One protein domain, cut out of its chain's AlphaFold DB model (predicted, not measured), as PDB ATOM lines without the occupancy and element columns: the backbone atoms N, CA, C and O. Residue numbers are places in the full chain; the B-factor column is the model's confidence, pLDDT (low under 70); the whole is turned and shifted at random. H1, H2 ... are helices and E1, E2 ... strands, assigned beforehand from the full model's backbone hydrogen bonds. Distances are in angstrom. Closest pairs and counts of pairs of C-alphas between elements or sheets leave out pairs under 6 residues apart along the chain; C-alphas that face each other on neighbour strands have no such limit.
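Overview. This is residues 367 to 388, 446 to 506 and 522 to 585 of the 785 residues of an uncharacterized protein of marine sediment metagenome (UniProt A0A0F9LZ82). One long helix, H3, runs through the middle; the hairpin of H6 and H7 packs along it to make a three-helix bundle, H1 crosses H3 at a steep tilt over residues 487 to 495 of H3, and H2 packs with its residues 462 to 470 on residues 480 to 488 of H3. At one end of the longest axis is a small patch of two strands, E1 and E2; toward the other end the short helices H4 and H5 form a second hairpin. The 147 printed residues include seven named helices and two named strands, in the order H1, E1, E2, H2, H3, H4, H5, H6, H7; the sheet E1, E2 is parallel and the class is mostly helix. The whole is compact, with a radius of gyration of the C-alphas of 15.1 A and spans of 48 by 35 by 28 A.

Arrangement. Begin at H1, residues 369 to 382: it touches residues 487 to 495 alone of H3, residues 480 to 506, the closest C-alphas being Thr 374 and Val 491, 5.4 A apart, at a steep tilt of 57 degrees. Next, E1, residues 384 to 386, and E2, residues 446 to 448, are parallel neighbours, with N 385 and O 446 within hydrogen-bond range at 2.9 A. H2, residues 451 to 471, touches H3 with residues 462 to 470 alone; the closest C-alphas, Phe 466 and Lys 484, are 6.8 A apart. H4, residues 525 to 531, and H5, residues 538 to 543, form a helical hairpin, closest at the C-alphas of Ser 529 and Leu 538, 5.8 A. H6, residues 550 to 564, and H7, residues 568 to 579, form another, at a shallow tilt of 10 degrees, with the C-alphas of Lys 564 and Cys 571 closest at 5.5 A. H3, H6 and H7 make a bundle, helices side by side, and H3 is the hub, touching four helices; its closest C-alphas are Gly 489 to Leu 577 of H7, 4.8 A, and Ala 500 to Asn 563 of H6, 5.8 A. Every O i to N i+4 pair is within hydrogen-bond range in H1, H2, H4 and H7; H3 has 22 of 23, H5 1 of 2 and H6 10 of 11.

Along the chain. Find C-alpha 369 at (44.147, -44.635, 56.968), where H1 begins its 20.2 A. H2 measures 30.1 A. H3 runs 38.5 A from C-alpha 480 at (46.283, -60.390, 58.687). H6 measures 20.4 A, and H7 16.6 A, ending at C-alpha 579 at (44.470, -59.916, 41.253).

Size, cuts and confidence. The C-alphas of Lys 388 and Arg 585 are the farthest apart, 49.1 A. Residues 389 to 445 are not printed, a gap of 12.9 A between C-alphas 388 and 446; residues 507 to 521 are not printed, 14.4 A between C-alphas 506 and 522. Of the links printed whole, none is long. Mean pLDDT of the printed part is 74.4; 57 residues are under 70, among them 367 to 388 and 446 to 475.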
ATOM      1  N   TYR A 367      42.934 -38.601  57.454       43.62
ATOM      2  CA  TYR A 367      42.780 -39.676  58.454       43.62
ATOM      3  C   TYR A 367      42.008 -40.936  58.009       43.62
ATOM      4  O   TYR A 367      42.000 -41.932  58.731       43.62
ATOM      5  N   ASN A 368      41.447 -40.977  56.796       52.69
ATOM      6  CA  ASN A 368      41.201 -42.269  56.146       52.69
ATOM      7  C   ASN A 368      42.562 -42.977  56.026       52.69
ATOM      8  O   ASN A 368      43.397 -42.541  55.238       52.69
ATOM      9  N   SER A 369      42.809 -44.034  56.806       56.97
ATOM     10  CA  SER A 369      44.147 -44.635  56.968       56.97
ATOM     11  C   SER A 369      44.846 -44.918  55.631       56.97
ATOM     12  O   SER A 369      45.996 -44.529  55.435       56.97
ATOM     13  N   ILE A 370      44.121 -45.483  54.665       62.78
ATOM     14  CA  ILE A 370      44.628 -45.712  53.307       62.78
ATOM     15  C   ILE A 370      44.937 -44.403  52.562       62.78
ATOM     16  O   ILE A 370      45.988 -44.323  51.937       62.78
ATOM     17  N   ASP A 371      44.113 -43.353  52.658       65.94
ATOM     18  CA  ASP A 371      44.390 -42.059  52.007       65.94
ATOM     19  C   ASP A 371      45.649 -41.388  52.588       65.94
ATOM     20  O   ASP A 371      46.386 -40.711  51.863       65.94
ATOM     21  N   PHE A 372      45.916 -41.561  53.888       60.56
ATOM     22  CA  PHE A 372      47.174 -41.145  54.512       60.56
ATOM     23  C   PHE A 372      48.361 -41.931  53.945       60.56
ATOM     24  O   PHE A 372      49.371 -41.350  53.542       60.56
ATOM     25  N   ILE A 373      48.229 -43.250  53.859       58.16
ATOM     26  CA  ILE A 373      49.322 -44.146  53.468       58.16
ATOM     27  C   ILE A 373      49.622 -44.023  51.968       58.16
ATOM     28  O   ILE A 373      50.786 -43.950  51.581       58.16
ATOM     29  N   THR A 374      48.607 -43.812  51.127       63.69
ATOM     30  CA  THR A 374      48.758 -43.375  49.730       63.69
ATOM     31  C   THR A 374      49.605 -42.105  49.612       63.69
ATOM     32  O   THR A 374      50.393 -41.987  48.676       63.69
ATOM     33  N   LYS A 375      49.507 -41.157  50.555       61.88
ATOM     34  CA  LYS A 375      50.328 -39.933  50.542       61.88
ATOM     35  C   LYS A 375      51.763 -40.178  50.983       61.88
ATOM     36  O   LYS A 375      52.651 -39.572  50.394       61.88
ATOM     37  N   ILE A 376      52.006 -41.091  51.929       55.09
ATOM     38  CA  ILE A 376      53.364 -41.590  52.198       55.09
ATOM     39  C   ILE A 376      53.943 -42.197  50.915       55.09
ATOM     40  O   ILE A 376      55.051 -41.844  50.527       55.09
ATOM     41  N   VAL A 377      53.187 -43.038  50.205       59.62
ATOM     42  CA  VAL A 377      53.658 -43.655  48.955       59.62
ATOM     43  C   VAL A 377      53.973 -42.609  47.879       59.62
ATOM     44  O   VAL A 377      55.048 -42.665  47.291       59.62
ATOM     45  N   LEU A 378      53.093 -41.624  47.653       61.62
ATOM     46  CA  LEU A 378      53.340 -40.507  46.721       61.62
ATOM     47  C   LEU A 378      54.616 -39.726  47.066       61.62
ATOM     48  O   LEU A 378      55.330 -39.289  46.170       61.62
ATOM     49  N   PHE A 379      54.889 -39.568  48.355       55.19
ATOM     50  CA  PHE A 379      56.008 -38.807  48.890       55.19
ATOM     51  C   PHE A 379      57.346 -39.553  48.808       55.19
ATOM     52  O   PHE A 379      58.351 -38.958  48.429       55.19
ATOM     53  N   LEU A 380      57.364 -40.866  49.072       55.62
ATOM     54  CA  LEU A 380      58.533 -41.713  48.784       55.62
ATOM     55  C   LEU A 380      58.914 -41.633  47.295       55.62
ATOM     56  O   LEU A 380      60.096 -41.619  46.963       55.62
ATOM     57  N   ASP A 381      57.907 -41.506  46.428       59.69
ATOM     58  CA  ASP A 381      58.034 -41.332  44.980       59.69
ATOM     59  C   ASP A 381      58.621 -39.964  44.582       59.69
ATOM     60  O   ASP A 381      59.410 -39.883  43.643       59.69
ATOM     61  N   GLU A 382      58.257 -38.887  45.288       57.91
ATOM     62  CA  GLU A 382      58.815 -37.536  45.092       57.91
ATOM     63  C   GLU A 382      60.260 -37.414  45.607       57.91
ATOM     64  O   GLU A 382      61.045 -36.638  45.062       57.91
ATOM     65  N   CYS A 383      60.625 -38.196  46.626       49.59
ATOM     66  CA  CYS A 383      61.948 -38.190  47.258       49.59
ATOM     67  C   CYS A 383      62.946 -39.211  46.663       49.59
ATOM     68  O   CYS A 383      64.107 -39.247  47.082       49.59
ATOM     69  N   ALA A 384      62.531 -40.050  45.708       52.72
ATOM     70  CA  ALA A 384      63.390 -41.049  45.071       52.72
ATOM     71  C   ALA A 384      64.300 -40.425  43.995       52.72
ATOM     72  O   ALA A 384      63.828 -39.813  43.038       52.72
ATOM     73  N   ILE A 385      65.618 -40.627  44.114       51.53
ATOM     74  CA  ILE A 385      66.613 -40.172  43.132       51.53
ATOM     75  C   ILE A 385      67.395 -41.349  42.550       51.53
ATOM     76  O   ILE A 385      67.924 -42.210  43.257       51.53
ATOM     77  N   TRP A 386      67.495 -41.340  41.224       52.72
ATOM     78  CA  TRP A 386      68.262 -42.286  40.420       52.72
ATOM     79  C   TRP A 386      69.752 -41.917  40.436       52.72
ATOM     80  O   TRP A 386      70.097 -40.750  40.268       52.72
ATOM     81  N   GLU A 387      70.652 -42.894  40.580       38.91
ATOM     82  CA  GLU A 387      72.102 -42.655  40.753       38.91
ATOM     83  C   GLU A 387      72.857 -42.071  39.533       38.91
ATOM     84  O   GLU A 387      74.077 -41.951  39.573       38.91
ATOM     85  N   LYS A 388      72.169 -41.618  38.475       34.03
ATOM     86  CA  LYS A 388      72.775 -40.905  37.331       34.03
ATOM     87  C   LYS A 388      72.694 -39.374  37.446       34.03
ATOM     88  O   LYS A 388      72.285 -38.705  36.503       34.03
ATOM     89  N   PHE A 446      66.395 -40.167  48.629       48.06
ATOM     90  CA  PHE A 446      66.675 -41.595  48.699       48.06
ATOM     91  C   PHE A 446      67.359 -42.014  47.397       48.06
ATOM     92  O   PHE A 446      66.729 -42.071  46.340       48.06
ATOM     93  N   LYS A 447      68.664 -42.288  47.463       49.50
ATOM     94  CA  LYS A 447      69.421 -42.815  46.324       49.50
ATOM     95  C   LYS A 447      69.128 -44.301  46.158       49.50
ATOM     96  O   LYS A 447      69.446 -45.095  47.042       49.50
ATOM     97  N   PHE A 448      68.558 -44.678  45.017       51.84
ATOM     98  CA  PHE A 448      68.314 -46.076  44.671       51.84
ATOM     99  C   PHE A 448      69.151 -46.489  43.460       51.84
ATOM    100  O   PHE A 448      69.097 -45.846  42.411       51.84
ATOM    101  N   LYS A 449      69.849 -47.627  43.590       51.31
ATOM    102  CA  LYS A 449      70.669 -48.233  42.524       51.31
ATOM    103  C   LYS A 449      69.900 -48.435  41.217       51.31
ATOM    104  O   LYS A 449      70.455 -48.322  40.131       51.31
ATOM    105  N   ASN A 450      68.619 -48.789  41.321       64.31
ATOM    106  CA  ASN A 450      67.703 -48.958  40.198       64.31
ATOM    107  C   ASN A 450      66.244 -48.983  40.687       64.31
ATOM    108  O   ASN A 450      65.965 -49.045  41.889       64.31
ATOM    109  N   ARG A 451      65.301 -48.996  39.737       63.00
ATOM    110  CA  ARG A 451      63.862 -49.060  40.016       63.00
ATOM    111  C   ARG A 451      63.450 -50.293  40.820       63.00
ATOM    112  O   ARG A 451      62.669 -50.147  41.749       63.00
ATOM    113  N   LYS A 452      64.000 -51.478  40.543       67.19
ATOM    114  CA  LYS A 452      63.669 -52.710  41.286       67.19
ATOM    115  C   LYS A 452      64.025 -52.589  42.775       67.19
ATOM    116  O   LYS A 452      63.261 -53.049  43.619       67.19
ATOM    117  N   SER A 453      65.133 -51.921  43.111       53.81
ATOM    118  CA  SER A 453      65.493 -51.592  44.497       53.81
ATOM    119  C   SER A 453      64.514 -50.607  45.148       53.81
ATOM    120  O   SER A 453      64.154 -50.809  46.305       53.81
ATOM    121  N   TYR A 454      64.055 -49.588  44.414       62.34
ATOM    122  CA  TYR A 454      63.048 -48.641  44.908       62.34
ATOM    123  C   TYR A 454      61.687 -49.310  45.160       62.34
ATOM    124  O   TYR A 454      61.139 -49.188  46.254       62.34
ATOM    125  N   GLU A 455      61.164 -50.069  44.193       64.25
ATOM    126  CA  GLU A 455      59.888 -50.784  44.341       64.25
ATOM    127  C   GLU A 455      59.952 -51.767  45.528       64.25
ATOM    128  O   GLU A 455      59.044 -51.795  46.355       64.25
ATOM    129  N   LYS A 456      61.075 -52.489  45.704       60.81
ATOM    130  CA  LYS A 456      61.303 -53.365  46.872       60.81
ATOM    131  C   LYS A 456      61.261 -52.595  48.200       60.81
ATOM    132  O   LYS A 456      60.669 -53.082  49.160       60.81
ATOM    133  N   PHE A 457      61.876 -51.412  48.266       57.47
ATOM    134  CA  PHE A 457      61.827 -50.534  49.441       57.47
ATOM    135  C   PHE A 457      60.401 -50.035  49.721       57.47
ATOM    136  O   PHE A 457      59.951 -50.095  50.861       57.47
ATOM    137  N   LYS A 458      59.664 -49.609  48.690       61.31
ATOM    138  CA  LYS A 458      58.288 -49.106  48.811       61.31
ATOM    139  C   LYS A 458      57.313 -50.192  49.286       61.31
ATOM    140  O   LYS A 458      56.509 -49.934  50.177       61.31
ATOM    141  N   THR A 459      57.421 -51.417  48.766       63.66
ATOM    142  CA  THR A 459      56.637 -52.564  49.259       63.66
ATOM    143  C   THR A 459      57.001 -52.911  50.702       63.66
ATOM    144  O   THR A 459      56.111 -53.006  51.537       63.66
ATOM    145  N   ARG A 460      58.296 -52.988  51.046       57.03
ATOM    146  CA  ARG A 460      58.737 -53.184  52.443       57.03
ATOM    147  C   ARG A 460      58.218 -52.096  53.383       57.03
ATOM    148  O   ARG A 460      57.871 -52.391  54.521       57.03
ATOM    149  N   ALA A 461      58.144 -50.854  52.915       53.78
ATOM    150  CA  ALA A 461      57.621 -49.754  53.707       53.78
ATOM    151  C   ALA A 461      56.136 -49.950  54.052       53.78
ATOM    152  O   ALA A 461      55.739 -49.743  55.197       53.78
ATOM    153  N   LEU A 462      55.336 -50.402  53.083       57.94
ATOM    154  CA  LEU A 462      53.928 -50.744  53.294       57.94
ATOM    155  C   LEU A 462      53.749 -51.974  54.184       57.94
ATOM    156  O   LEU A 462      52.871 -51.952  55.041       57.94
ATOM    157  N   ASP A 463      54.604 -52.989  54.046       58.69
ATOM    158  CA  ASP A 463      54.615 -54.165  54.922       58.69
ATOM    159  C   ASP A 463      54.836 -53.775  56.389       58.69
ATOM    160  O   ASP A 463      54.108 -54.244  57.260       58.69
ATOM    161  N   ILE A 464      55.789 -52.877  56.668       53.53
ATOM    162  CA  ILE A 464      56.060 -52.379  58.028       53.53
ATOM    163  C   ILE A 464      54.871 -51.564  58.556       53.53
ATOM    164  O   ILE A 464      54.486 -51.737  59.709       53.53
ATOM    165  N   ILE A 465      54.266 -50.706  57.724       55.53
ATOM    166  CA  ILE A 465      53.064 -49.947  58.108       55.53
ATOM    167  C   ILE A 465      51.910 -50.897  58.448       55.53
ATOM    168  O   ILE A 465      51.255 -50.716  59.470       55.53
ATOM    169  N   PHE A 466      51.677 -51.917  57.622       59.91
ATOM    170  CA  PHE A 466      50.618 -52.895  57.846       59.91
ATOM    171  C   PHE A 466      50.867 -53.734  59.108       59.91
ATOM    172  O   PHE A 466      49.963 -53.886  59.923       59.91
ATOM    173  N   GLN A 467      52.096 -54.220  59.319       57.50
ATOM    174  CA  GLN A 467      52.471 -54.958  60.533       57.50
ATOM    175  C   GLN A 467      52.272 -54.131  61.805       57.50
ATOM    176  O   GLN A 467      51.791 -54.658  62.802       57.50
ATOM    177  N   GLU A 468      52.602 -52.840  61.775       53.72
ATOM    178  CA  GLU A 468      52.349 -51.944  62.904       53.72
ATOM    179  C   GLU A 468      50.837 -51.724  63.103       53.72
ATOM    180  O   GLU A 468      50.365 -51.748  64.231       53.72
ATOM    181  N   MET A 469      50.029 -51.609  62.038       57.69
ATOM    182  CA  MET A 469      48.560 -51.559  62.169       57.69
ATOM    183  C   MET A 469      47.982 -52.824  62.830       57.69
ATOM    184  O   MET A 469      47.087 -52.704  63.665       57.69
ATOM    185  N   VAL A 470      48.505 -54.011  62.504       58.41
ATOM    186  CA  VAL A 470      48.138 -55.278  63.165       58.41
ATOM    187  C   VAL A 470      48.566 -55.267  64.639       58.41
ATOM    188  O   VAL A 470      47.737 -55.467  65.519       58.41
ATOM    189  N   GLN A 471      49.826 -54.924  64.939       54.25
ATOM    190  CA  GLN A 471      50.356 -54.865  66.316       54.25
ATOM    191  C   GLN A 471      49.606 -53.878  67.223       54.25
ATOM    192  O   GLN A 471      49.504 -54.101  68.426       54.25
ATOM    193  N   GLN A 472      49.063 -52.800  66.655       52.09
ATOM    194  CA  GLN A 472      48.250 -51.807  67.364       52.09
ATOM    195  C   GLN A 472      46.751 -52.181  67.426       52.09
ATOM    196  O   GLN A 472      45.933 -51.350  67.826       52.09
ATOM    197  N   GLY A 473      46.369 -53.397  67.016       52.41
ATOM    198  CA  GLY A 473      44.995 -53.909  67.077       52.41
ATOM    199  C   GLY A 473      44.011 -53.237  66.113       52.41
ATOM    200  O   GLY A 473      42.811 -53.234  66.373       52.41
ATOM    201  N   ILE A 474      44.497 -52.629  65.024       56.81
ATOM    202  CA  ILE A 474      43.647 -52.030  63.974       56.81
ATOM    203  C   ILE A 474      43.145 -53.107  62.998       56.81
ATOM    204  O   ILE A 474      42.076 -52.950  62.415       56.81
ATOM    205  N   PHE A 475      43.912 -54.188  62.843       61.88
ATOM    206  CA  PHE A 475      43.532 -55.408  62.134       61.88
ATOM    207  C   PHE A 475      43.816 -56.622  63.026       61.88
ATOM    208  O   PHE A 475      44.792 -56.612  63.777       61.88
ATOM    209  N   SER A 476      42.995 -57.663  62.919       70.06
ATOM    210  CA  SER A 476      43.173 -58.939  63.605       70.06
ATOM    211  C   SER A 476      44.338 -59.751  63.026       70.06
ATOM    212  O   SER A 476      44.589 -59.749  61.816       70.06
ATOM    213  N   ASP A 477      45.027 -60.498  63.894       73.69
ATOM    214  CA  ASP A 477      46.069 -61.444  63.479       73.69
ATOM    215  C   ASP A 477      45.499 -62.590  62.618       73.69
ATOM    216  O   ASP A 477      46.158 -63.046  61.683       73.69
ATOM    217  N   GLU A 478      44.264 -63.031  62.892       73.81
ATOM    218  CA  GLU A 478      43.630 -64.188  62.235       73.81
ATOM    219  C   GLU A 478      43.489 -64.010  60.715       73.81
ATOM    220  O   GLU A 478      43.680 -64.962  59.958       73.81
ATOM    221  N   ASN A 479      43.203 -62.784  60.259       77.00
ATOM    222  CA  ASN A 479      43.029 -62.459  58.840       77.00
ATOM    223  C   ASN A 479      44.186 -61.636  58.249       77.00
ATOM    224  O   ASN A 479      44.102 -61.226  57.086       77.00
ATOM    225  N   ALA A 480      45.262 -61.391  59.007       78.19
ATOM    226  CA  ALA A 480      46.283 -60.390  58.687       78.19
ATOM    227  C   ALA A 480      46.854 -60.512  57.261       78.19
ATOM    228  O   ALA A 480      46.851 -59.538  56.514       78.19
ATOM    229  N   GLU A 481      47.289 -61.699  56.828       82.44
ATOM    230  CA  GLU A 481      47.892 -61.879  55.494       82.44
ATOM    231  C   GLU A 481      46.874 -61.716  54.348       82.44
ATOM    232  O   GLU A 481      47.202 -61.182  53.287       82.44
ATOM    233  N   LEU A 482      45.613 -62.105  54.560       82.38
ATOM    234  CA  LEU A 482      44.544 -61.925  53.573       82.38
ATOM    235  C   LEU A 482      44.161 -60.436  53.460       82.38
ATOM    236  O   LEU A 482      44.040 -59.894  52.356       82.38
ATOM    237  N   MET A 483      44.047 -59.753  54.605       83.12
ATOM    238  CA  MET A 483      43.775 -58.316  54.692       83.12
ATOM    239  C   MET A 483      44.925 -57.471  54.137       83.12
ATOM    240  O   MET A 483      44.664 -56.463  53.478       83.12
ATOM    241  N   LYS A 484      46.182 -57.904  54.301       86.12
ATOM    242  CA  LYS A 484      47.380 -57.250  53.748       86.12
ATOM    243  C   LYS A 484      47.292 -57.063  52.235       86.12
ATOM    244  O   LYS A 484      47.627 -55.988  51.729       86.12
ATOM    245  N   ARG A 485      46.821 -58.081  51.505       89.88
ATOM    246  CA  ARG A 485      46.682 -58.034  50.038       89.88
ATOM    247  C   ARG A 485      45.590 -57.063  49.608       89.88
ATOM    248  O   ARG A 485      45.840 -56.193  48.777       89.88
ATOM    249  N   GLN A 486      44.419 -57.138  50.243       91.06
ATOM    250  CA  GLN A 486      43.313 -56.199  50.019       91.06
ATOM    251  C   GLN A 486      43.725 -54.746  50.288       91.06
ATOM    252  O   GLN A 486      43.507 -53.860  49.461       91.06
ATOM    253  N   TYR A 487      44.364 -54.512  51.431       86.12
ATOM    254  CA  TYR A 487      44.889 -53.217  51.837       86.12
ATOM    255  C   TYR A 487      45.920 -52.678  50.831       86.12
ATOM    256  O   TYR A 487      45.792 -51.544  50.367       86.12
ATOM    257  N   SER A 488      46.887 -53.503  50.420       86.31
ATOM    258  CA  SER A 488      47.924 -53.118  49.453       86.31
ATOM    259  C   SER A 488      47.333 -52.777  48.083       86.31
ATOM    260  O   SER A 488      47.655 -51.727  47.521       86.31
ATOM    261  N   GLY A 489      46.413 -53.604  47.573       90.81
ATOM    262  CA  GLY A 489      45.702 -53.349  46.318       90.81
ATOM    263  C   GLY A 489      44.945 -52.017  46.329       90.81
ATOM    264  O   GLY A 489      45.034 -51.252  45.368       90.81
ATOM    265  N   LEU A 490      44.275 -51.673  47.437       89.50
ATOM    266  CA  LEU A 490      43.606 -50.376  47.594       89.50
ATOM    267  C   LEU A 490      44.584 -49.193  47.676       89.50
ATOM    268  O   LEU A 490      44.386 -48.206  46.965       89.50
ATOM    269  N   VAL A 491      45.646 -49.279  48.489       82.62
ATOM    270  CA  VAL A 491      46.661 -48.208  48.609       82.62
ATOM    271  C   VAL A 491      47.251 -47.870  47.238       82.62
ATOM    272  O   VAL A 491      47.319 -46.692  46.863       82.62
ATOM    273  N   TYR A 492      47.642 -48.893  46.472       90.00
ATOM    274  CA  TYR A 492      48.222 -48.709  45.143       90.00
ATOM    275  C   TYR A 492      47.201 -48.267  44.094       90.00
ATOM    276  O   TYR A 492      47.549 -47.460  43.231       90.00
ATOM    277  N   THR A 493      45.936 -48.684  44.209       93.38
ATOM    278  CA  THR A 493      44.833 -48.159  43.385       93.38
ATOM    279  C   THR A 493      44.696 -46.644  43.545       93.38
ATOM    280  O   THR A 493      44.728 -45.912  42.555       93.38
ATOM    281  N   LEU A 494      44.593 -46.137  44.779       87.00
ATOM    282  CA  LEU A 494      44.450 -44.694  45.021       87.00
ATOM    283  C   LEU A 494      45.693 -43.903  44.607       87.00
ATOM    284  O   LEU A 494      45.582 -42.798  44.070       87.00
ATOM    285  N   TYR A 495      46.881 -44.471  44.816       85.19
ATOM    286  CA  TYR A 495      48.145 -43.910  44.343       85.19
ATOM    287  C   TYR A 495      48.158 -43.776  42.809       85.19
ATOM    288  O   TYR A 495      48.415 -42.683  42.293       85.19
ATOM    289  N   ALA A 496      47.802 -44.838  42.080       91.62
ATOM    290  CA  ALA A 496      47.754 -44.853  40.621       91.62
ATOM    291  C   ALA A 496      46.727 -43.850  40.074       91.62
ATOM    292  O   ALA A 496      47.060 -43.020  39.225       91.62
ATOM    293  N   LEU A 497      45.511 -43.837  40.632       91.12
ATOM    294  CA  LEU A 497      44.470 -42.868  40.276       91.12
ATOM    295  C   LEU A 497      44.883 -41.423  40.605       91.12
ATOM    296  O   LEU A 497      44.575 -40.507  39.843       91.12
ATOM    297  N   THR A 498      45.641 -41.195  41.683       84.44
ATOM    298  CA  THR A 498      46.189 -39.867  42.013       84.44
ATOM    299  C   THR A 498      47.255 -39.422  41.010       84.44
ATOM    300  O   THR A 498      47.229 -38.268  40.563       84.44
ATOM    301  N   LYS A 499      48.167 -40.316  40.601       85.06
ATOM    302  CA  LYS A 499      49.169 -40.049  39.551       85.06
ATOM    303  C   LYS A 499      48.489 -39.769  38.207       85.06
ATOM    304  O   LYS A 499      48.810 -38.764  37.573       85.06
ATOM    305  N   ALA A 500      47.498 -40.575  37.821       88.75
ATOM    306  CA  ALA A 500      46.709 -40.391  36.603       88.75
ATOM    307  C   ALA A 500      45.967 -39.046  36.589       88.75
ATOM    308  O   ALA A 500      46.135 -38.258  35.658       88.75
ATOM    309  N   LYS A 501      45.225 -38.730  37.661       85.44
ATOM    310  CA  LYS A 501      44.534 -37.444  37.862       85.44
ATOM    311  C   LYS A 501      45.507 -36.267  37.738       85.44
ATOM    312  O   LYS A 501      45.231 -35.317  37.010       85.44
ATOM    313  N   SER A 502      46.672 -36.353  38.380       81.00
ATOM    314  CA  SER A 502      47.702 -35.302  38.350       81.00
ATOM    315  C   SER A 502      48.300 -35.094  36.953       81.00
ATOM    316  O   SER A 502      48.403 -33.953  36.494       81.00
ATOM    317  N   LYS A 503      48.636 -36.178  36.242       83.38
ATOM    318  CA  LYS A 503      49.141 -36.125  34.860       83.38
ATOM    319  C   LYS A 503      48.070 -35.581  33.906       83.38
ATOM    320  O   LYS A 503      48.343 -34.620  33.188       83.38
ATOM    321  N   ARG A 504      46.823 -36.059  33.989       82.50
ATOM    322  CA  ARG A 504      45.674 -35.518  33.235       82.50
ATOM    323  C   ARG A 504      45.491 -34.011  33.454       82.50
ATOM    324  O   ARG A 504      45.358 -33.269  32.486       82.50
ATOM    325  N   PHE A 505      45.567 -33.531  34.698       74.50
ATOM    326  CA  PHE A 505      45.521 -32.091  34.992       74.50
ATOM    327  C   PHE A 505      46.716 -31.307  34.434       74.50
ATOM    328  O   PHE A 505      46.544 -30.145  34.073       74.50
ATOM    329  N   SER A 506      47.915 -31.895  34.346       74.81
ATOM    330  CA  SER A 506      49.058 -31.223  33.707       74.81
ATOM    331  C   SER A 506      48.902 -31.058  32.192       74.81
ATOM    332  O   SER A 506      49.322 -30.027  31.673       74.81
ATOM    333  N   ILE A 522      44.583 -35.369  46.145       67.44
ATOM    334  CA  ILE A 522      44.695 -36.837  46.215       67.44
ATOM    335  C   ILE A 522      43.345 -37.487  45.891       67.44
ATOM    336  O   ILE A 522      42.289 -36.915  46.155       67.44
ATOM    337  N   TYR A 523      43.390 -38.658  45.267       77.81
ATOM    338  CA  TYR A 523      42.222 -39.485  45.014       77.81
ATOM    339  C   TYR A 523      41.895 -40.288  46.282       77.81
ATOM    340  O   TYR A 523      42.722 -41.084  46.717       77.81
ATOM    341  N   THR A 524      40.733 -40.051  46.896       79.12
ATOM    342  CA  THR A 524      40.378 -40.641  48.204       79.12
ATOM    343  C   THR A 524      39.599 -41.954  48.082       79.12
ATOM    344  O   THR A 524      38.941 -42.200  47.065       79.12
ATOM    345  N   LEU A 525      39.575 -42.768  49.145       76.50
ATOM    346  CA  LEU A 525      38.652 -43.907  49.284       76.50
ATOM    347  C   LEU A 525      37.192 -43.484  49.072       76.50
ATOM    348  O   LEU A 525      36.423 -44.226  48.463       76.50
ATOM    349  N   SER A 526      36.806 -42.297  49.546       78.56
ATOM    350  CA  SER A 526      35.454 -41.753  49.372       78.56
ATOM    351  C   SER A 526      35.149 -41.421  47.909       78.56
ATOM    352  O   SER A 526      34.044 -41.689  47.437       78.56
ATOM    353  N   ASP A 527      36.123 -40.891  47.162       83.62
ATOM    354  CA  ASP A 527      35.985 -40.659  45.720       83.62
ATOM    355  C   ASP A 527      35.881 -41.975  44.946       83.62
ATOM    356  O   ASP A 527      35.020 -42.091  44.072       83.62
ATOM    357  N   LEU A 528      36.694 -42.976  45.305       87.31
ATOM    358  CA  LEU A 528      36.657 -44.301  44.682       87.31
ATOM    359  C   LEU A 528      35.315 -44.991  44.942       87.31
ATOM    360  O   LEU A 528      34.656 -45.415  43.998       87.31
ATOM    361  N   SER A 529      34.861 -45.001  46.200       85.06
ATOM    362  CA  SER A 529      33.565 -45.565  46.613       85.06
ATOM    363  C   SER A 529      32.397 -44.916  45.861       85.06
ATOM    364  O   SER A 529      31.506 -45.610  45.370       85.06
ATOM    365  N   ARG A 530      32.427 -43.581  45.709       84.44
ATOM    366  CA  ARG A 530      31.424 -42.818  44.945       84.44
ATOM    367  C   ARG A 530      31.456 -43.161  43.454       84.44
ATOM    368  O   ARG A 530      30.406 -43.174  42.818       84.44
ATOM    369  N   LYS A 531      32.638 -43.421  42.887       85.44
ATOM    370  CA  LYS A 531      32.820 -43.735  41.461       85.44
ATOM    371  C   LYS A 531      32.400 -45.151  41.084       85.44
ATOM    372  O   LYS A 531      31.852 -45.309  40.001       85.44
ATOM    373  N   ILE A 532      32.570 -46.124  41.978       85.31
ATOM    374  CA  ILE A 532      32.129 -47.519  41.782       85.31
ATOM    375  C   ILE A 532      30.686 -47.785  42.263       85.31
ATOM    376  O   ILE A 532      30.265 -48.930  42.374       85.31
ATOM    377  N   GLY A 533      29.913 -46.740  42.594       72.44
ATOM    378  CA  GLY A 533      28.487 -46.864  42.937       72.44
ATOM    379  C   GLY A 533      28.174 -47.560  44.273       72.44
ATOM    380  O   GLY A 533      27.029 -47.967  44.507       72.44
ATOM    381  N   GLY A 534      29.162 -47.705  45.161       64.94
ATOM    382  CA  GLY A 534      29.008 -48.374  46.453       64.94
ATOM    383  C   GLY A 534      28.111 -47.601  47.427       64.94
ATOM    384  O   GLY A 534      28.278 -46.400  47.621       64.94
ATOM    385  N   ARG A 535      27.159 -48.293  48.080       54.62
ATOM    386  CA  ARG A 535      26.415 -47.741  49.239       54.62
ATOM    387  C   ARG A 535      27.188 -47.854  50.557       54.62
ATOM    388  O   ARG A 535      26.929 -47.068  51.459       54.62
ATOM    389  N   LYS A 536      28.074 -48.846  50.666       60.84
ATOM    390  CA  LYS A 536      29.083 -48.946  51.726       60.84
ATOM    391  C   LYS A 536      30.331 -48.203  51.267       60.84
ATOM    392  O   LYS A 536      30.644 -48.235  50.073       60.84
ATOM    393  N   LEU A 537      31.040 -47.567  52.188       73.44
ATOM    394  CA  LEU A 537      32.352 -47.000  51.901       73.44
ATOM    395  C   LEU A 537      33.366 -48.146  51.807       73.44
ATOM    396  O   LEU A 537      33.293 -49.106  52.569       73.44
ATOM    397  N   LEU A 538      34.364 -48.040  50.927       80.38
ATOM    398  CA  LEU A 538      35.501 -48.975  50.922       80.38
ATOM    399  C   LEU A 538      36.261 -48.974  52.263       80.38
ATOM    400  O   LEU A 538      36.898 -49.964  52.609       80.38
ATOM    401  N   ALA A 539      36.136 -47.896  53.043       71.19
ATOM    402  CA  ALA A 539      36.586 -47.831  54.430       71.19
ATOM    403  C   ALA A 539      35.901 -48.880  55.330       71.19
ATOM    404  O   ALA A 539      36.577 -49.492  56.151       71.19
ATOM    405  N   ASP A 540      34.604 -49.153  55.135       75.56
ATOM    406  CA  ASP A 540      33.842 -50.130  55.930       75.56
ATOM    407  C   ASP A 540      34.370 -51.556  55.713       75.56
ATOM    408  O   ASP A 540      34.422 -52.357  56.642       75.56
ATOM    409  N   TYR A 541      34.792 -51.878  54.484       77.81
ATOM    410  CA  TYR A 541      35.385 -53.181  54.161       77.81
ATOM    411  C   TYR A 541      36.684 -53.421  54.939       77.81
ATOM    412  O   TYR A 541      36.971 -54.537  55.350       77.81
ATOM    413  N   LEU A 542      37.456 -52.367  55.194       71.38
ATOM    414  CA  LEU A 542      38.693 -52.458  55.964       71.38
ATOM    415  C   LEU A 542      38.420 -52.464  57.467       71.38
ATOM    416  O   LEU A 542      38.966 -53.299  58.174       71.38
ATOM    417  N   LEU A 543      37.554 -51.557  57.934       69.00
ATOM    418  CA  LEU A 543      37.215 -51.377  59.348       69.00
ATOM    419  C   LEU A 543      36.554 -52.614  59.970       69.00
ATOM    420  O   LEU A 543      36.744 -52.875  61.151       69.00
ATOM    421  N   TYR A 544      35.767 -53.350  59.185       76.69
ATOM    422  CA  TYR A 544      35.070 -54.561  59.625       76.69
ATOM    423  C   TYR A 544      35.699 -55.853  59.079       76.69
ATOM    424  O   TYR A 544      35.057 -56.898  59.141       76.69
ATOM    425  N   GLU A 545      36.902 -55.777  58.496       74.75
ATOM    426  CA  GLU A 545      37.624 -56.917  57.896       74.75
ATOM    427  C   GLU A 545      36.786 -57.722  56.884       74.75
ATOM    428  O   GLU A 545      36.912 -58.935  56.716       74.75
ATOM    429  N   ILE A 546      35.900 -57.021  56.173       82.81
ATOM    430  CA  ILE A 546      35.057 -57.595  55.131       82.81
ATOM    431  C   ILE A 546      35.836 -57.570  53.821       82.81
ATOM    432  O   ILE A 546      36.306 -56.534  53.349       82.81
ATOM    433  N   PHE A 547      35.903 -58.720  53.168       85.75
ATOM    434  CA  PHE A 547      36.563 -58.835  51.879       85.75
ATOM    435  C   PHE A 547      35.745 -58.175  50.765       85.75
ATOM    436  O   PHE A 547      34.516 -58.302  50.694       85.75
ATOM    437  N   ILE A 548      36.432 -57.429  49.902       87.19
ATOM    438  CA  ILE A 548      35.843 -56.730  48.761       87.19
ATOM    439  C   ILE A 548      35.273 -57.773  47.800       87.19
ATOM    440  O   ILE A 548      35.914 -58.767  47.468       87.19
ATOM    441  N   SER A 549      34.037 -57.548  47.358       86.50
ATOM    442  CA  SER A 549      33.357 -58.479  46.461       86.50
ATOM    443  C   SER A 549      33.940 -58.417  45.044       86.50
ATOM    444  O   SER A 549      34.476 -57.384  44.635       86.50
ATOM    445  N   ARG A 550      33.809 -59.497  44.265       86.00
ATOM    446  CA  ARG A 550      34.334 -59.571  42.888       86.00
ATOM    447  C   ARG A 550      33.755 -58.485  41.980       86.00
ATOM    448  O   ARG A 550      34.487 -57.894  41.196       86.00
ATOM    449  N   GLU A 551      32.475 -58.161  42.155       83.94
ATOM    450  CA  GLU A 551      31.782 -57.054  41.484       83.94
ATOM    451  C   GLU A 551      32.465 -55.712  41.787       83.94
ATOM    452  O   GLU A 551      32.736 -54.911  40.896       83.94
ATOM    453  N   THR A 552      32.798 -55.491  43.061       88.12
ATOM    454  CA  THR A 552      33.451 -54.264  43.525       88.12
ATOM    455  C   THR A 552      34.897 -54.191  43.015       88.12
ATOM    456  O   THR A 552      35.337 -53.129  42.582       88.12
ATOM    457  N   LEU A 553      35.627 -55.315  42.990       90.50
ATOM    458  CA  LEU A 553      36.960 -55.398  42.376       90.50
ATOM    459  C   LEU A 553      36.912 -55.119  40.869       90.50
ATOM    460  O   LEU A 553      37.762 -54.388  40.371       90.50
ATOM    461  N   ALA A 554      35.929 -55.657  40.144       89.75
ATOM    462  CA  ALA A 554      35.766 -55.445  38.708       89.75
ATOM    463  C   ALA A 554      35.540 -53.964  38.355       89.75
ATOM    464  O   ALA A 554      36.206 -53.440  37.459       89.75
ATOM    465  N   GLU A 555      34.689 -53.260  39.108       89.88
ATOM    466  CA  GLU A 555      34.489 -51.810  38.957       89.88
ATOM    467  C   GLU A 555      35.763 -51.005  39.272       89.88
ATOM    468  O   GLU A 555      36.101 -50.066  38.547       89.88
ATOM    469  N   ILE A 556      36.530 -51.394  40.303       93.25
ATOM    470  CA  ILE A 556      37.828 -50.764  40.605       93.25
ATOM    471  C   ILE A 556      38.827 -50.984  39.456       93.25
ATOM    472  O   ILE A 556      39.474 -50.026  39.025       93.25
ATOM    473  N   LYS A 557      38.939 -52.213  38.928       94.38
ATOM    474  CA  LYS A 557      39.821 -52.548  37.793       94.38
ATOM    475  C   LYS A 557      39.450 -51.736  36.551       94.38
ATOM    476  O   LYS A 557      40.309 -51.068  35.982       94.38
ATOM    477  N   ASN A 558      38.164 -51.683  36.198       91.81
ATOM    478  CA  ASN A 558      37.683 -50.854  35.091       91.81
ATOM    479  C   ASN A 558      38.003 -49.368  35.284       91.81
ATOM    480  O   ASN A 558      38.401 -48.697  34.331       91.81
ATOM    481  N   HIS A 559      37.888 -48.843  36.506       92.56
ATOM    482  CA  HIS A 559      38.255 -47.453  36.758       92.56
ATOM    483  C   HIS A 559      39.771 -47.197  36.680       92.56
ATOM    484  O   HIS A 559      40.187 -46.097  36.308       92.56
ATOM    485  N   LEU A 560      40.614 -48.190  36.983       93.94
ATOM    486  CA  LEU A 560      42.055 -48.111  36.725       93.94
ATOM    487  C   LEU A 560      42.359 -48.099  35.223       93.94
ATOM    488  O   LEU A 560      43.149 -47.260  34.794       93.94
ATOM    489  N   ASP A 561      41.709 -48.942  34.419       93.00
ATOM    490  CA  ASP A 561      41.934 -48.993  32.967       93.00
ATOM    491  C   ASP A 561      41.541 -47.692  32.251       93.00
ATOM    492  O   ASP A 561      42.314 -47.182  31.440       93.00
ATOM    493  N   GLU A 562      40.424 -47.062  32.636       91.50
ATOM    494  CA  GLU A 562      40.034 -45.715  32.165       91.50
ATOM    495  C   GLU A 562      41.109 -44.642  32.418       91.50
ATOM    496  O   GLU A 562      41.159 -43.613  31.738       91.50
ATOM    497  N   ASN A 563      41.964 -44.860  33.419       92.75
ATOM    498  CA  ASN A 563      43.024 -43.948  33.831       92.75
ATOM    499  C   ASN A 563      44.431 -44.421  33.408       92.75
ATOM    500  O   ASN A 563      45.387 -43.643  33.508       92.75
ATOM    501  N   LYS A 564      44.563 -45.641  32.863       93.50
ATOM    502  CA  LYS A 564      45.834 -46.265  32.456       93.50
ATOM    503  C   LYS A 564      46.563 -45.450  31.387       93.50
ATOM    504  O   LYS A 564      47.780 -45.332  31.447       93.50
ATOM    505  N   GLY A 565      45.835 -44.775  30.494       92.19
ATOM    506  CA  GLY A 565      46.418 -43.843  29.515       92.19
ATOM    507  C   GLY A 565      47.179 -42.653  30.128       92.19
ATOM    508  O   GLY A 565      47.996 -42.040  29.447       92.19
ATOM    509  N   TYR A 566      46.956 -42.336  31.409       91.50
ATOM    510  CA  TYR A 566      47.677 -41.275  32.119       91.50
ATOM    511  C   TYR A 566      48.759 -41.817  33.063       91.50
ATOM    512  O   TYR A 566      49.793 -41.174  33.215       91.50
ATOM    513  N   ALA A 567      48.572 -42.976  33.699       91.12
ATOM    514  CA  ALA A 567      49.559 -43.567  34.612       91.12
ATOM    515  C   ALA A 567      49.720 -45.082  34.372       91.12
ATOM    516  O   ALA A 567      49.321 -45.880  35.218       91.12
ATOM    517  N   PRO A 568      50.266 -45.499  33.212       92.44
ATOM    518  CA  PRO A 568      50.142 -46.880  32.747       92.44
ATOM    519  C   PRO A 568      50.816 -47.887  33.674       92.44
ATOM    520  O   PRO A 568      50.211 -48.903  34.000       92.44
ATOM    521  N   ILE A 569      52.025 -47.572  34.147       89.81
ATOM    522  CA  ILE A 569      52.827 -48.480  34.975       89.81
ATOM    523  C   ILE A 569      52.258 -48.551  36.396       89.81
ATOM    524  O   ILE A 569      52.218 -49.612  37.009       89.81
ATOM    525  N   GLU A 570      51.802 -47.415  36.926       92.00
ATOM    526  CA  GLU A 570      51.180 -47.339  38.245       92.00
ATOM    527  C   GLU A 570      49.826 -48.074  38.270       92.00
ATOM    528  O   GLU A 570      49.550 -48.813  39.214       92.00
ATOM    529  N   CYS A 571      49.009 -47.924  37.219       93.44
ATOM    530  CA  CYS A 571      47.744 -48.642  37.057       93.44
ATOM    531  C   CYS A 571      47.957 -50.147  36.855       93.44
ATOM    532  O   CYS A 571      47.269 -50.935  37.490       93.44
ATOM    533  N   GLU A 572      48.913 -50.562  36.022       93.62
ATOM    534  CA  GLU A 572      49.243 -51.978  35.805       93.62
ATOM    535  C   GLU A 572      49.727 -52.667  37.087       93.62
ATOM    536  O   GLU A 572      49.260 -53.753  37.424       93.62
ATOM    537  N   PHE A 573      50.582 -52.000  37.864       90.62
ATOM    538  CA  PHE A 573      51.012 -52.513  39.163       90.62
ATOM    539  C   PHE A 573      49.846 -52.641  40.160       90.62
ATOM    540  O   PHE A 573      49.737 -53.649  40.857       90.62
ATOM    541  N   ALA A 574      48.935 -51.661  40.199       92.75
ATOM    542  CA  ALA A 574      47.730 -51.742  41.023       92.75
ATOM    543  C   ALA A 574      46.793 -52.884  40.582       92.75
ATOM    544  O   ALA A 574      46.286 -53.609  41.433       92.75
ATOM    545  N   LEU A 575      46.599 -53.089  39.273       93.94
ATOM    546  CA  LEU A 575      45.803 -54.196  38.727       93.94
ATOM    547  C   LEU A 575      46.367 -55.563  39.141       93.94
ATOM    548  O   LEU A 575      45.595 -56.429  39.550       93.94
ATOM    549  N   ASN A 576      47.692 -55.737  39.106       93.19
ATOM    550  CA  ASN A 576      48.345 -56.970  39.554       93.19
ATOM    551  C   ASN A 576      48.062 -57.250  41.039       93.19
ATOM    552  O   ASN A 576      47.589 -58.333  41.372       93.19
ATOM    553  N   LEU A 577      48.217 -56.253  41.917       91.62
ATOM    554  CA  LEU A 577      47.898 -56.409  43.342       91.62
ATOM    555  C   LEU A 577      46.405 -56.667  43.609       91.62
ATOM    556  O   LEU A 577      46.067 -57.400  44.533       91.62
ATOM    557  N   LEU A 578      45.496 -56.113  42.798       92.50
ATOM    558  CA  LEU A 578      44.062 -56.429  42.880       92.50
ATOM    559  C   LEU A 578      43.732 -57.861  42.420       92.50
ATOM    560  O   LEU A 578      42.673 -58.373  42.778       92.50
ATOM    561  N   ASN A 579      44.598 -58.504  41.629       90.25
ATOM    562  CA  ASN A 579      44.470 -59.916  41.253       90.25
ATOM    563  C   ASN A 579      44.993 -60.864  42.350       90.25
ATOM    564  O   ASN A 579      44.557 -62.008  42.411       90.25
ATOM    565  N   GLU A 580      45.880 -60.397  43.235       90.06
ATOM    566  CA  GLU A 580      46.397 -61.173  44.376       90.06
ATOM    567  C   GLU A 580      45.411 -61.261  45.559       90.06
ATOM    568  O   GLU A 580      45.626 -62.049  46.490       90.06
ATOM    569  N   ILE A 581      44.339 -60.455  45.545       88.38
ATOM    570  CA  ILE A 581      43.313 -60.430  46.596       88.38
ATOM    571  C   ILE A 581      42.598 -61.793  46.650       88.38
ATOM    572  O   ILE A 581      42.063 -62.249  45.636       88.38
ATOM    573  N   PRO A 582      42.563 -62.455  47.822       80.94
ATOM    574  CA  PRO A 582      42.062 -63.817  47.945       80.94
ATOM    575  C   PRO A 582      40.559 -63.909  47.662       80.94
ATOM    576  O   PRO A 582      39.746 -63.121  48.152       80.94
ATOM    577  N   ARG A 583      40.177 -64.929  46.893       82.06
ATOM    578  CA  ARG A 583      38.788 -65.225  46.535       82.06
ATOM    579  C   ARG A 583      38.097 -65.973  47.674       82.06
ATOM    580  O   ARG A 583      38.391 -67.139  47.915       82.06
ATOM    581  N   ILE A 584      37.145 -65.336  48.359       81.25
ATOM    582  CA  ILE A 584      36.459 -65.992  49.482       81.25
ATOM    583  C   ILE A 584      35.243 -66.803  49.034       81.25
ATOM    584  O   ILE A 584      34.219 -66.280  48.575       81.25
ATOM    585  N   ARG A 585      35.341 -68.111  49.271       86.12
ATOM    586  CA  ARG A 585      34.305 -69.108  48.998       86.12
ATOM    587  C   ARG A 585      33.293 -69.179  50.142       86.12
ATOM    588  O   ARG A 585      33.394 -70.004  51.041       86.12
TER     589      ARG A 585